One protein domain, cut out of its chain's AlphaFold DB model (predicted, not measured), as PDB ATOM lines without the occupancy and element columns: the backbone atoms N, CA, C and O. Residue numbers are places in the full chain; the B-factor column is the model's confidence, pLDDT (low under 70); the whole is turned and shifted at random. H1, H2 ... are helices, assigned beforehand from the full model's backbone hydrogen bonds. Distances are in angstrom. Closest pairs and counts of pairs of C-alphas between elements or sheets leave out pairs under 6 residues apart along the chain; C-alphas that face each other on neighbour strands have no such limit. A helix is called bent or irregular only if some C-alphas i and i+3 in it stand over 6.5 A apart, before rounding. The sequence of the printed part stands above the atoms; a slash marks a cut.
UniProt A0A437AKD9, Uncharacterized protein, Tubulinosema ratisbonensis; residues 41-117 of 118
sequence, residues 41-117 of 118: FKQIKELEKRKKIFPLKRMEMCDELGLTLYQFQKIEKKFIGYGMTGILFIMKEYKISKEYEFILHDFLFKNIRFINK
ATOM      1  N   PHE A  41     134.227 129.147 153.465       75.12
ATOM      2  CA  PHE A  41     134.785 128.978 152.119       75.12
ATOM      3  C   PHE A  41     135.917 129.979 151.807       75.12
ATOM      4  O   PHE A  41     136.913 129.635 151.169       75.12
ATOM      5  N   LYS A  42     135.815 131.210 152.327       78.50
ATOM      6  CA  LYS A  42     136.869 132.230 152.232       78.50
ATOM      7  C   LYS A  42     138.156 131.794 152.947       78.50
ATOM      8  O   LYS A  42     139.232 131.908 152.365       78.50
ATOM      9  N   GLN A  43     138.047 131.246 154.158       78.31
ATOM     10  CA  GLN A  43     139.188 130.723 154.917       78.31
ATOM     11  C   GLN A  43     139.821 129.497 154.238       78.31
ATOM     12  O   GLN A  43     141.045 129.390 154.201       78.31
ATOM     13  N   ILE A  44     139.016 128.610 153.640       77.44
ATOM     14  CA  ILE A  44     139.513 127.458 152.864       77.44
ATOM     15  C   ILE A  44     140.347 127.938 151.668       77.44
ATOM     16  O   ILE A  44     141.476 127.489 151.469       77.44
ATOM     17  N   LYS A  45     139.837 128.915 150.912       76.44
ATOM     18  CA  LYS A  45     140.534 129.482 149.748       76.44
ATOM     19  C   LYS A  45     141.832 130.204 150.136       76.44
ATOM     20  O   LYS A  45     142.806 130.178 149.384       76.44
ATOM     21  N   GLU A  46     141.878 130.837 151.309       76.00
ATOM     22  CA  GLU A  46     143.117 131.400 151.859       76.00
ATOM     23  C   GLU A  46     144.128 130.320 152.262       76.00
ATOM     24  O   GLU A  46     145.312 130.456 151.953       76.00
ATOM     25  N   LEU A  47     143.683 129.232 152.896       71.25
ATOM     26  CA  LEU A  47     144.533 128.089 153.239       71.25
ATOM     27  C   LEU A  47     145.173 127.453 151.998       71.25
ATOM     28  O   LEU A  47     146.368 127.154 152.006       71.25
ATOM     29  N   GLU A  48     144.420 127.289 150.911       70.25
ATOM     30  CA  GLU A  48     144.949 126.756 149.649       70.25
ATOM     31  C   GLU A  48     146.017 127.654 149.023       70.25
ATOM     32  O   GLU A  48     147.057 127.166 148.574       70.25
ATOM     33  N   LYS A  49     145.804 128.976 149.030       74.19
ATOM     34  CA  LYS A  49     146.816 129.933 148.564       74.19
ATOM     35  C   LYS A  49     148.093 129.838 149.397       74.19
ATOM     36  O   LYS A  49     149.186 129.811 148.841       74.19
ATOM     37  N   ARG A  50     147.963 129.715 150.720       67.62
ATOM     38  CA  ARG A  50     149.108 129.582 151.637       67.62
ATOM     39  C   ARG A  50     149.899 128.294 151.401       67.62
ATOM     40  O   ARG A  50     151.125 128.341 151.413       67.62
ATOM     41  N   LYS A  51     149.232 127.174 151.090       67.81
ATOM     42  CA  LYS A  51     149.912 125.914 150.728       67.81
ATOM     43  C   LYS A  51     150.839 126.066 149.517       67.81
ATOM     44  O   LYS A  51     151.883 125.423 149.494       67.81
ATOM     45  N   LYS A  52     150.489 126.918 148.545       72.94
ATOM     46  CA  LYS A  52     151.347 127.215 147.381       72.94
ATOM     47  C   LYS A  52     152.535 128.120 147.719       72.94
ATOM     48  O   LYS A  52     153.575 128.000 147.089       72.94
ATOM     49  N   ILE A  53     152.385 129.005 148.704       77.75
ATOM     50  CA  ILE A  53     153.417 129.969 149.127       77.75
ATOM     51  C   ILE A  53     154.453 129.316 150.056       77.75
ATOM     52  O   ILE A  53     155.606 129.733 150.092       77.75
ATOM     53  N   PHE A  54     154.058 128.271 150.786       77.81
ATOM     54  CA  PHE A  54     154.906 127.602 151.773       77.81
ATOM     55  C   PHE A  54     156.287 127.158 151.243       77.81
ATOM     56  O   PHE A  54     157.278 127.471 151.902       77.81
ATOM     57  N   PRO A  55     156.410 126.471 150.085       79.62
ATOM     58  CA  PRO A  55     157.715 126.048 149.579       79.62
ATOM     59  C   PRO A  55     158.634 127.233 149.277       79.62
ATOM     60  O   PRO A  55     159.808 127.180 149.617       79.62
ATOM     61  N   LEU A  56     158.080 128.305 148.702       84.75
ATOM     62  CA  LEU A  56     158.828 129.507 148.332       84.75
ATOM     63  C   LEU A  56     159.382 130.207 149.569       84.75
ATOM     64  O   LEU A  56     160.589 130.375 149.680       84.75
ATOM     65  N   LYS A  57     158.530 130.496 150.557       86.69
ATOM     66  CA  LYS A  57     158.993 131.159 151.779       86.69
ATOM     67  C   LYS A  57     159.978 130.321 152.599       86.69
ATOM     68  O   LYS A  57     160.800 130.860 153.329       86.69
ATOM     69  N   ARG A  58     159.896 128.989 152.515       85.06
ATOM     70  CA  ARG A  58     160.881 128.112 153.157       85.06
ATOM     71  C   ARG A  58     162.241 128.202 152.468       85.06
ATOM     72  O   ARG A  58     163.249 128.122 153.160       85.06
ATOM     73  N   MET A  59     162.266 128.355 151.144       86.94
ATOM     74  CA  MET A  59     163.502 128.607 150.402       86.94
ATOM     75  C   MET A  59     164.067 129.987 150.742       86.94
ATOM     76  O   MET A  59     165.227 130.049 151.121       86.94
ATOM     77  N   GLU A  60     163.237 131.035 150.762       89.75
ATOM     78  CA  GLU A  60     163.639 132.392 151.182       89.75
ATOM     79  C   GLU A  60     164.299 132.388 152.571       89.75
ATOM     80  O   GLU A  60     165.399 132.900 152.744       89.75
ATOM     81  N   MET A  61     163.684 131.715 153.548       89.69
ATOM     82  CA  MET A  61     164.265 131.561 154.884       89.69
ATOM     83  C   MET A  61     165.607 130.810 154.861       89.69
ATOM     84  O   MET A  61     166.517 131.153 155.610       89.69
ATOM     85  N   CYS A  62     165.745 129.762 154.045       89.69
ATOM     86  CA  CYS A  62     167.011 129.033 153.930       89.69
ATOM     87  C   CYS A  62     168.112 129.928 153.339       89.69
ATOM     88  O   CYS A  62     169.233 129.920 153.848       89.69
ATOM     89  N   ASP A  63     167.767 130.725 152.327       90.12
ATOM     90  CA  ASP A  63     168.677 131.665 151.676       90.12
ATOM     91  C   ASP A  63     169.129 132.767 152.649       90.12
ATOM     92  O   ASP A  63     170.327 133.034 152.751       90.12
ATOM     93  N   GLU A  64     168.212 133.338 153.441       89.31
ATOM     94  CA  GLU A  64     168.541 134.321 154.488       89.31
ATOM     95  C   GLU A  64     169.488 133.764 155.558       89.31
ATOM     96  O   GLU A  64     170.352 134.475 156.072       89.31
ATOM     97  N   LEU A  65     169.339 132.483 155.893       87.94
ATOM     98  CA  LEU A  65     170.184 131.807 156.874       87.94
ATOM     99  C   LEU A  65     171.519 131.329 156.286       87.94
ATOM    100  O   LEU A  65     172.362 130.828 157.032       87.94
ATOM    101  N   GLY A  66     171.718 131.447 154.969       90.31
ATOM    102  CA  GLY A  66     172.881 130.888 154.276       90.31
ATOM    103  C   GLY A  66     172.958 129.362 154.391       90.31
ATOM    104  O   GLY A  66     174.048 128.786 154.377       90.31
ATOM    105  N   LEU A  67     171.812 128.699 154.553       90.12
ATOM    106  CA  LEU A  67     171.711 127.257 154.728       90.12
ATOM    107  C   LEU A  67     171.117 126.616 153.483       90.12
ATOM    108  O   LEU A  67     170.147 127.087 152.901       90.12
ATOM    109  N   THR A  68     171.633 125.447 153.123       91.12
ATOM    110  CA  THR A  68     170.932 124.601 152.157       91.12
ATOM    111  C   THR A  68     169.654 124.043 152.781       91.12
ATOM    112  O   THR A  68     169.608 123.734 153.977       91.12
ATOM    113  N   LEU A  69     168.636 123.795 151.952       87.75
ATOM    114  CA  LEU A  69     167.391 123.160 152.395       87.75
ATOM    115  C   LEU A  69     167.646 121.839 153.147       87.75
ATOM    116  O   LEU A  69     166.951 121.519 154.108       87.75
ATOM    117  N   TYR A  70     168.665 121.080 152.738       88.44
ATOM    118  CA  TYR A  70     169.052 119.830 153.392       88.44
ATOM    119  C   TYR A  70     169.635 120.042 154.799       88.44
ATOM    120  O   TYR A  70     169.291 119.312 155.729       88.44
ATOM    121  N   GLN A  71     170.501 121.044 154.980       88.75
ATOM    122  CA  GLN A  71     171.019 121.405 156.305       88.75
ATOM    123  C   GLN A  71     169.892 121.889 157.214       88.75
ATOM    124  O   GLN A  71     169.803 121.453 158.362       88.75
ATOM    125  N   PHE A  72     168.992 122.713 156.682       89.50
ATOM    126  CA  PHE A  72     167.844 123.198 157.432       89.50
ATOM    127  C   PHE A  72     166.918 122.056 157.875       89.50
ATOM    128  O   PHE A  72     166.551 121.966 159.043       89.50
ATOM    129  N   GLN A  73     166.655 121.088 156.994       87.06
ATOM    130  CA  GLN A  73     165.905 119.878 157.343       87.06
ATOM    131  C   GLN A  73     166.545 119.062 158.472       87.06
ATOM    132  O   GLN A  73     165.827 118.454 159.267       87.06
ATOM    133  N   LYS A  74     167.881 119.011 158.564       87.62
ATOM    134  CA  LYS A  74     168.561 118.342 159.688       87.62
ATOM    135  C   LYS A  74     168.299 119.058 161.009       87.62
ATOM    136  O   LYS A  74     168.072 118.389 162.015       87.62
ATOM    137  N   ILE A  75     168.309 120.390 160.993       86.94
ATOM    138  CA  ILE A  75     167.994 121.215 162.161       86.94
ATOM    139  C   ILE A  75     166.548 120.954 162.578       86.94
ATOM    140  O   ILE A  75     166.306 120.538 163.705       86.94
ATOM    141  N   GLU A  76     165.595 121.083 161.657       84.94
ATOM    142  CA  GLU A  76     164.178 120.863 161.959       84.94
ATOM    143  C   GLU A  76     163.915 119.464 162.536       84.94
ATOM    144  O   GLU A  76     163.180 119.329 163.511       84.94
ATOM    145  N   LYS A  77     164.557 118.420 161.993       83.81
ATOM    146  CA  LYS A  77     164.458 117.049 162.521       83.81
ATOM    147  C   LYS A  77     164.985 116.917 163.948       83.81
ATOM    148  O   LYS A  77     164.387 116.194 164.735       83.81
ATOM    149  N   LYS A  78     166.072 117.610 164.298       84.38
ATOM    150  CA  LYS A  78     166.642 117.578 165.655       84.38
ATOM    151  C   LYS A  78     165.653 118.100 166.698       84.38
ATOM    152  O   LYS A  78     165.617 117.592 167.813       84.38
ATOM    153  N   PHE A  79     164.849 119.095 166.328       81.94
ATOM    154  CA  PHE A  79     163.922 119.754 167.247       81.94
ATOM    155  C   PHE A  79     162.463 119.313 167.084       81.94
ATOM    156  O   PHE A  79     161.586 119.820 167.783       81.94
ATOM    157  N   ILE A  80     162.199 118.345 166.201       80.50
ATOM    158  CA  ILE A  80     160.843 117.952 165.821       80.50
ATOM    159  C   ILE A  80     160.029 117.453 167.024       80.50
ATOM    160  O   ILE A  80     158.892 117.872 167.215       80.50
ATOM    161  N   GLY A  81     160.651 116.661 167.904       76.94
ATOM    162  CA  GLY A  81     160.021 116.092 169.102       76.94
ATOM    163  C   GLY A  81     159.709 117.094 170.218       76.94
ATOM    164  O   GLY A  81     159.018 116.745 171.168       76.94
ATOM    165  N   TYR A  82     160.174 118.341 170.115       82.06
ATOM    166  CA  TYR A  82     159.986 119.362 171.153       82.06
ATOM    167  C   TYR A  82     158.797 120.296 170.871       82.06
ATOM    168  O   TYR A  82     158.576 121.256 171.614       82.06
ATOM    169  N   GLY A  83     158.041 120.046 169.794       83.31
ATOM    170  CA  GLY A  83     156.860 120.827 169.426       83.31
ATOM    171  C   GLY A  83     157.150 122.331 169.342       83.31
ATOM    172  O   GLY A  83     158.144 122.754 168.752       83.31
ATOM    173  N   MET A  84     156.299 123.147 169.973       83.88
ATOM    174  CA  MET A  84     156.441 124.612 169.991       83.88
ATOM    175  C   MET A  84     157.732 125.098 170.646       83.88
ATOM    176  O   MET A  84     158.326 126.074 170.190       83.88
ATOM    177  N   THR A  85     158.199 124.413 171.689       86.69
ATOM    178  CA  THR A  85     159.454 124.771 172.357       86.69
ATOM    179  C   THR A  85     160.639 124.591 171.409       86.69
ATOM    180  O   THR A  85     161.550 125.418 171.403       86.69
ATOM    181  N   GLY A  86     160.589 123.567 170.551       87.50
ATOM    182  CA  GLY A  86     161.571 123.353 169.487       87.50
ATOM    183  C   GLY A  86     161.624 124.510 168.489       87.50
ATOM    184  O   GLY A  86     162.713 124.977 168.164       87.50
ATOM    185  N   ILE A  87     160.463 125.032 168.071       88.00
ATOM    186  CA  ILE A  87     160.382 126.213 167.188       88.00
ATOM    187  C   ILE A  87     161.075 127.407 167.825       88.00
ATOM    188  O   ILE A  87     161.954 128.006 167.213       88.00
ATOM    189  N   LEU A  88     160.685 127.747 169.056       89.12
ATOM    190  CA  LEU A  88     161.217 128.917 169.753       89.12
ATOM    191  C   LEU A  88     162.734 128.818 169.930       89.12
ATOM    192  O   LEU A  88     163.435 129.824 169.815       89.12
ATOM    193  N   PHE A  89     163.243 127.607 170.171       90.44
ATOM    194  CA  PHE A  89     164.672 127.365 170.290       90.44
ATOM    195  C   PHE A  89     165.399 127.573 168.959       90.44
ATOM    196  O   PHE A  89     166.337 128.363 168.920       90.44
ATOM    197  N   ILE A  90     164.925 126.960 167.866       90.56
ATOM    198  CA  ILE A  90     165.500 127.155 166.524       90.56
ATOM    199  C   ILE A  90     165.466 128.640 166.151       90.56
ATOM    200  O   ILE A  90     166.476 129.194 165.725       90.56
ATOM    201  N   MET A  91     164.324 129.308 166.329       91.12
ATOM    202  CA  MET A  91     164.186 130.721 165.978       91.12
ATOM    203  C   MET A  91     165.191 131.593 166.727       91.12
ATOM    204  O   MET A  91     165.774 132.502 166.143       91.12
ATOM    205  N   LYS A  92     165.428 131.298 168.007       92.06
ATOM    206  CA  LYS A  92     166.404 132.018 168.824       92.06
ATOM    207  C   LYS A  92     167.848 131.690 168.436       92.06
ATOM    208  O   LYS A  92     168.654 132.607 168.315       92.06
ATOM    209  N   GLU A  93     168.176 130.412 168.261       90.56
ATOM    210  CA  GLU A  93     169.532 129.925 167.966       90.56
ATOM    211  C   GLU A  93     170.016 130.403 166.592       90.56
ATOM    212  O   GLU A  93     171.130 130.909 166.466       90.56
ATOM    213  N   TYR A  94     169.143 130.327 165.588       88.38
ATOM    214  CA  TYR A  94     169.441 130.699 164.204       88.38
ATOM    215  C   TYR A  94     169.003 132.126 163.851       88.38
ATOM    216  O   TYR A  94     169.115 132.525 162.697       88.38
ATOM    217  N   LYS A  95     168.525 132.909 164.830       89.88
ATOM    218  CA  LYS A  95     168.042 134.293 164.644       89.88
ATOM    219  C   LYS A  95     167.014 134.421 163.509       89.88
ATOM    220  O   LYS A  95     167.028 135.390 162.754       89.88
ATOM    221  N   ILE A  96     166.118 133.443 163.397       89.56
ATOM    222  CA  ILE A  96     165.081 133.416 162.363       89.56
ATOM    223  C   ILE A  96     164.049 134.505 162.664       89.56
ATOM    224  O   ILE A  96     163.567 134.618 163.796       89.56
ATOM    225  N   SER A  97     163.678 135.283 161.644       88.94
ATOM    226  CA  SER A  97     162.625 136.291 161.770       88.94
ATOM    227  C   SER A  97     161.283 135.665 162.172       88.94
ATOM    228  O   SER A  97     160.928 134.556 161.758       88.94
ATOM    229  N   LYS A  98     160.483 136.412 162.945       87.69
ATOM    230  CA  LYS A  98     159.122 136.004 163.347       87.69
ATOM    231  C   LYS A  98     158.196 135.747 162.161       87.69
ATOM    232  O   LYS A  98     157.240 134.989 162.268       87.69
ATOM    233  N   GLU A  99     158.506 136.334 161.015       86.81
ATOM    234  CA  GLU A  99     157.795 136.157 159.748       86.81
ATOM    235  C   GLU A  99     157.714 134.690 159.299       86.81
ATOM    236  O   GLU A  99     156.761 134.292 158.620       86.81
ATOM    237  N   TYR A 100     158.695 133.881 159.713       86.69
ATOM    238  CA  TYR A 100     158.826 132.472 159.356       86.69
ATOM    239  C   TYR A 100     158.347 131.510 160.451       86.69
ATOM    240  O   TYR A 100     158.341 130.297 160.238       86.69
ATOM    241  N   GLU A 101     157.873 132.018 161.594       86.50
ATOM    242  CA  GLU A 101     157.354 131.202 162.703       86.50
ATOM    243  C   GLU A 101     156.259 130.238 162.227       86.50
ATOM    244  O   GLU A 101     156.268 129.044 162.528       86.50
ATOM    245  N   PHE A 102     155.348 130.745 161.396       82.94
ATOM    246  CA  PHE A 102     154.267 129.945 160.833       82.94
ATOM    247  C   PHE A 102     154.774 128.807 159.931       82.94
ATOM    248  O   PHE A 102     154.152 127.749 159.864       82.94
ATOM    249  N   ILE A 103     155.905 128.993 159.245       84.19
ATOM    250  CA  ILE A 103     156.499 127.968 158.372       84.19
ATOM    251  C   ILE A 103     157.077 126.836 159.208       84.19
ATOM    252  O   ILE A 103     156.816 125.666 158.928       84.19
ATOM    253  N   LEU A 104     157.814 127.191 160.261       86.38
ATOM    254  CA  LEU A 104     158.353 126.234 161.224       86.38
ATOM    255  C   LEU A 104     157.228 125.435 161.895       86.38
ATOM    256  O   LEU A 104     157.311 124.213 162.026       86.38
ATOM    257  N   HIS A 105     156.137 126.113 162.249       84.12
ATOM    258  CA  HIS A 105     154.956 125.485 162.831       84.12
ATOM    259  C   HIS A 105     154.275 124.501 161.872       84.12
ATOM    260  O   HIS A 105     153.973 123.365 162.244       84.12
ATOM    261  N   ASP A 106     154.030 124.912 160.627       80.19
ATOM    262  CA  ASP A 106     153.383 124.065 159.620       80.19
ATOM    263  C   ASP A 106     154.253 122.845 159.258       80.19
ATOM    264  O   ASP A 106     153.729 121.751 159.028       80.19
ATOM    265  N   PHE A 107     155.585 122.983 159.292       77.81
ATOM    266  CA  PHE A 107     156.498 121.845 159.181       77.81
ATOM    267  C   PHE A 107     156.302 120.837 160.324       77.81
ATOM    268  O   PHE A 107     156.130 119.646 160.055       77.81
ATOM    269  N   LEU A 108     156.278 121.278 161.584       76.69
ATOM    270  CA  LEU A 108     156.058 120.385 162.728       76.69
ATOM    271  C   LEU A 108     154.713 119.673 162.653       76.69
ATOM    272  O   LEU A 108     154.654 118.459 162.829       76.69
ATOM    273  N   PHE A 109     153.644 120.399 162.324       74.50
ATOM    274  CA  PHE A 109     152.304 119.820 162.225       74.50
ATOM    275  C   PHE A 109     152.213 118.732 161.152       74.50
ATOM    276  O   PHE A 109     151.622 117.677 161.383       74.50
ATOM    277  N   LYS A 110     152.835 118.952 159.989       72.62
ATOM    278  CA  LYS A 110     152.888 117.948 158.915       72.62
ATOM    279  C   LYS A 110     153.683 116.710 159.314       72.62
ATOM    280  O   LYS A 110     153.363 115.613 158.861       72.62
ATOM    281  N   ASN A 111     154.695 116.878 160.162       67.06
ATOM    282  CA  ASN A 111     155.600 115.803 160.552       67.06
ATOM    283  C   ASN A 111     155.305 115.198 161.935       67.06
ATOM    284  O   ASN A 111     155.959 114.234 162.320       67.06
ATOM    285  N   ILE A 112     154.275 115.672 162.644       65.56
ATOM    286  CA  ILE A 112     153.848 115.157 163.957       65.56
ATOM    287  C   ILE A 112     153.527 113.654 163.921       65.56
ATOM    288  O   ILE A 112     153.743 112.933 164.891       65.56
ATOM    289  N   ARG A 113     153.081 113.153 162.761       59.03
ATOM    290  CA  ARG A 113     152.839 111.722 162.515       59.03
ATOM    291  C   ARG A 113     154.097 110.853 162.600       59.03
ATOM    292  O   ARG A 113     153.953 109.654 162.811       59.03
ATOM    293  N   PHE A 114     155.282 111.427 162.401       55.00
ATOM    294  CA  PHE A 114     156.556 110.725 162.560       55.00
ATOM    295  C   PHE A 114     157.056 110.752 164.005       55.00
ATOM    296  O   PHE A 114     157.796 109.862 164.385       55.00
ATOM    297  N   ILE A 115     156.634 111.736 164.806       57.38
ATOM    298  CA  ILE A 115     157.022 111.854 166.221       57.38
ATOM    299  C   ILE A 115     156.309 110.794 167.070       57.38
ATOM    300  O   ILE A 115     156.908 110.224 167.966       57.38
ATOM    301  N   ASN A 116     155.036 110.518 166.776       53.66
ATOM    302  CA  ASN A 116     154.189 109.637 167.593       53.66
ATOM    303  C   ASN A 116     154.206 108.157 167.155       53.66
ATOM    304  O   ASN A 116     153.261 107.430 167.458       53.66
ATOM    305  N   LYS A 117     155.185 107.734 166.344       52.44
ATOM    306  CA  LYS A 117     155.269 106.359 165.812       52.44
ATOM    307  C   LYS A 117     156.415 105.521 166.387       52.44
ATOM    308  O   LYS A 117     156.473 104.341 166.048       52.44
TER     309      LYS A 117
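What this domain is: This is residues 41 to 117 of the 118 residues of an uncharacterized protein of Tubulinosema ratisbonensis (UniProt A0A437AKD9). A small knot of crossed helices has H3 as its core, with H1b and the two arms of the folded-back helix H2, which make a V, packed on it. Residues 41 to 50 of H1 stick out from this body as an arm. The printed part has 77 residues with three named helices, H1, H2 and H3 in chain order, and no named strand; its class is all helix. It is compact, with a radius of gyration of the C-alphas of 12.9 A, and spans 37 by 32 by 20 A.

Where its parts are: H1, residues 41 to 64, begins at C-alpha 41 (134.785, 128.978, 152.119). By its hydrogen bonds it was assigned as one helix, but it is bent, with C-alphas 52 and 55 6.8 A apart: H1a is residues 41 to 52, 17.3 A, and H1b residues 55 to 64, 14.5 A. H2, residues 69 to 93, was likewise assigned as one helix by its hydrogen bonds but is bent, with C-alphas 81 and 84 9.3 A apart: H2a is residues 69 to 81, 19.6 A, and H2b residues 84 to 93, 14.3 A. H2a is irregular, with C-alphas 78 and 81 7.6 A apart. H3, residues 98 to 115, is 24.4 A long and irregular, with C-alphas 99 and 102 7.2 A apart; it has a kink of 39 degrees near residue 109 and ends at C-alpha 115 (157.022, 111.854, 166.221).

How they stand to each other: H1a is apart from H2a, H2b and H3. H1b touches residues 100 to 103 of H3, at a steep tilt of 62 degrees, opposite ways; the closest C-alphas are those of Arg 58 and Ile 103, 6.8 A. H1b and H2a only just touch, only at the corner, with 3 pairs of C-alphas within 8 A. H2a touches H2b at a steep tilt of 44 degrees, opposite ways, closest at C-alphas 79 and 86, 4.8 A. H2b touches residues 98 to 105 of H3, closest at C-alphas 87 and 104, 6.3 A. Every O i to N i+4 pair is within hydrogen-bond range in H1a, H1b and H2b; in H2a 8 of 9 are, in H3 9 of 14.

The domain as a whole: The C-alphas farthest apart, of Phe 41 and Gly 66, are 38.2 A apart. The printed part has no cut, and both links are tight. Mean pLDDT of the printed part is 81.4; residues 50 to 51 and 111 to 117 are under 70.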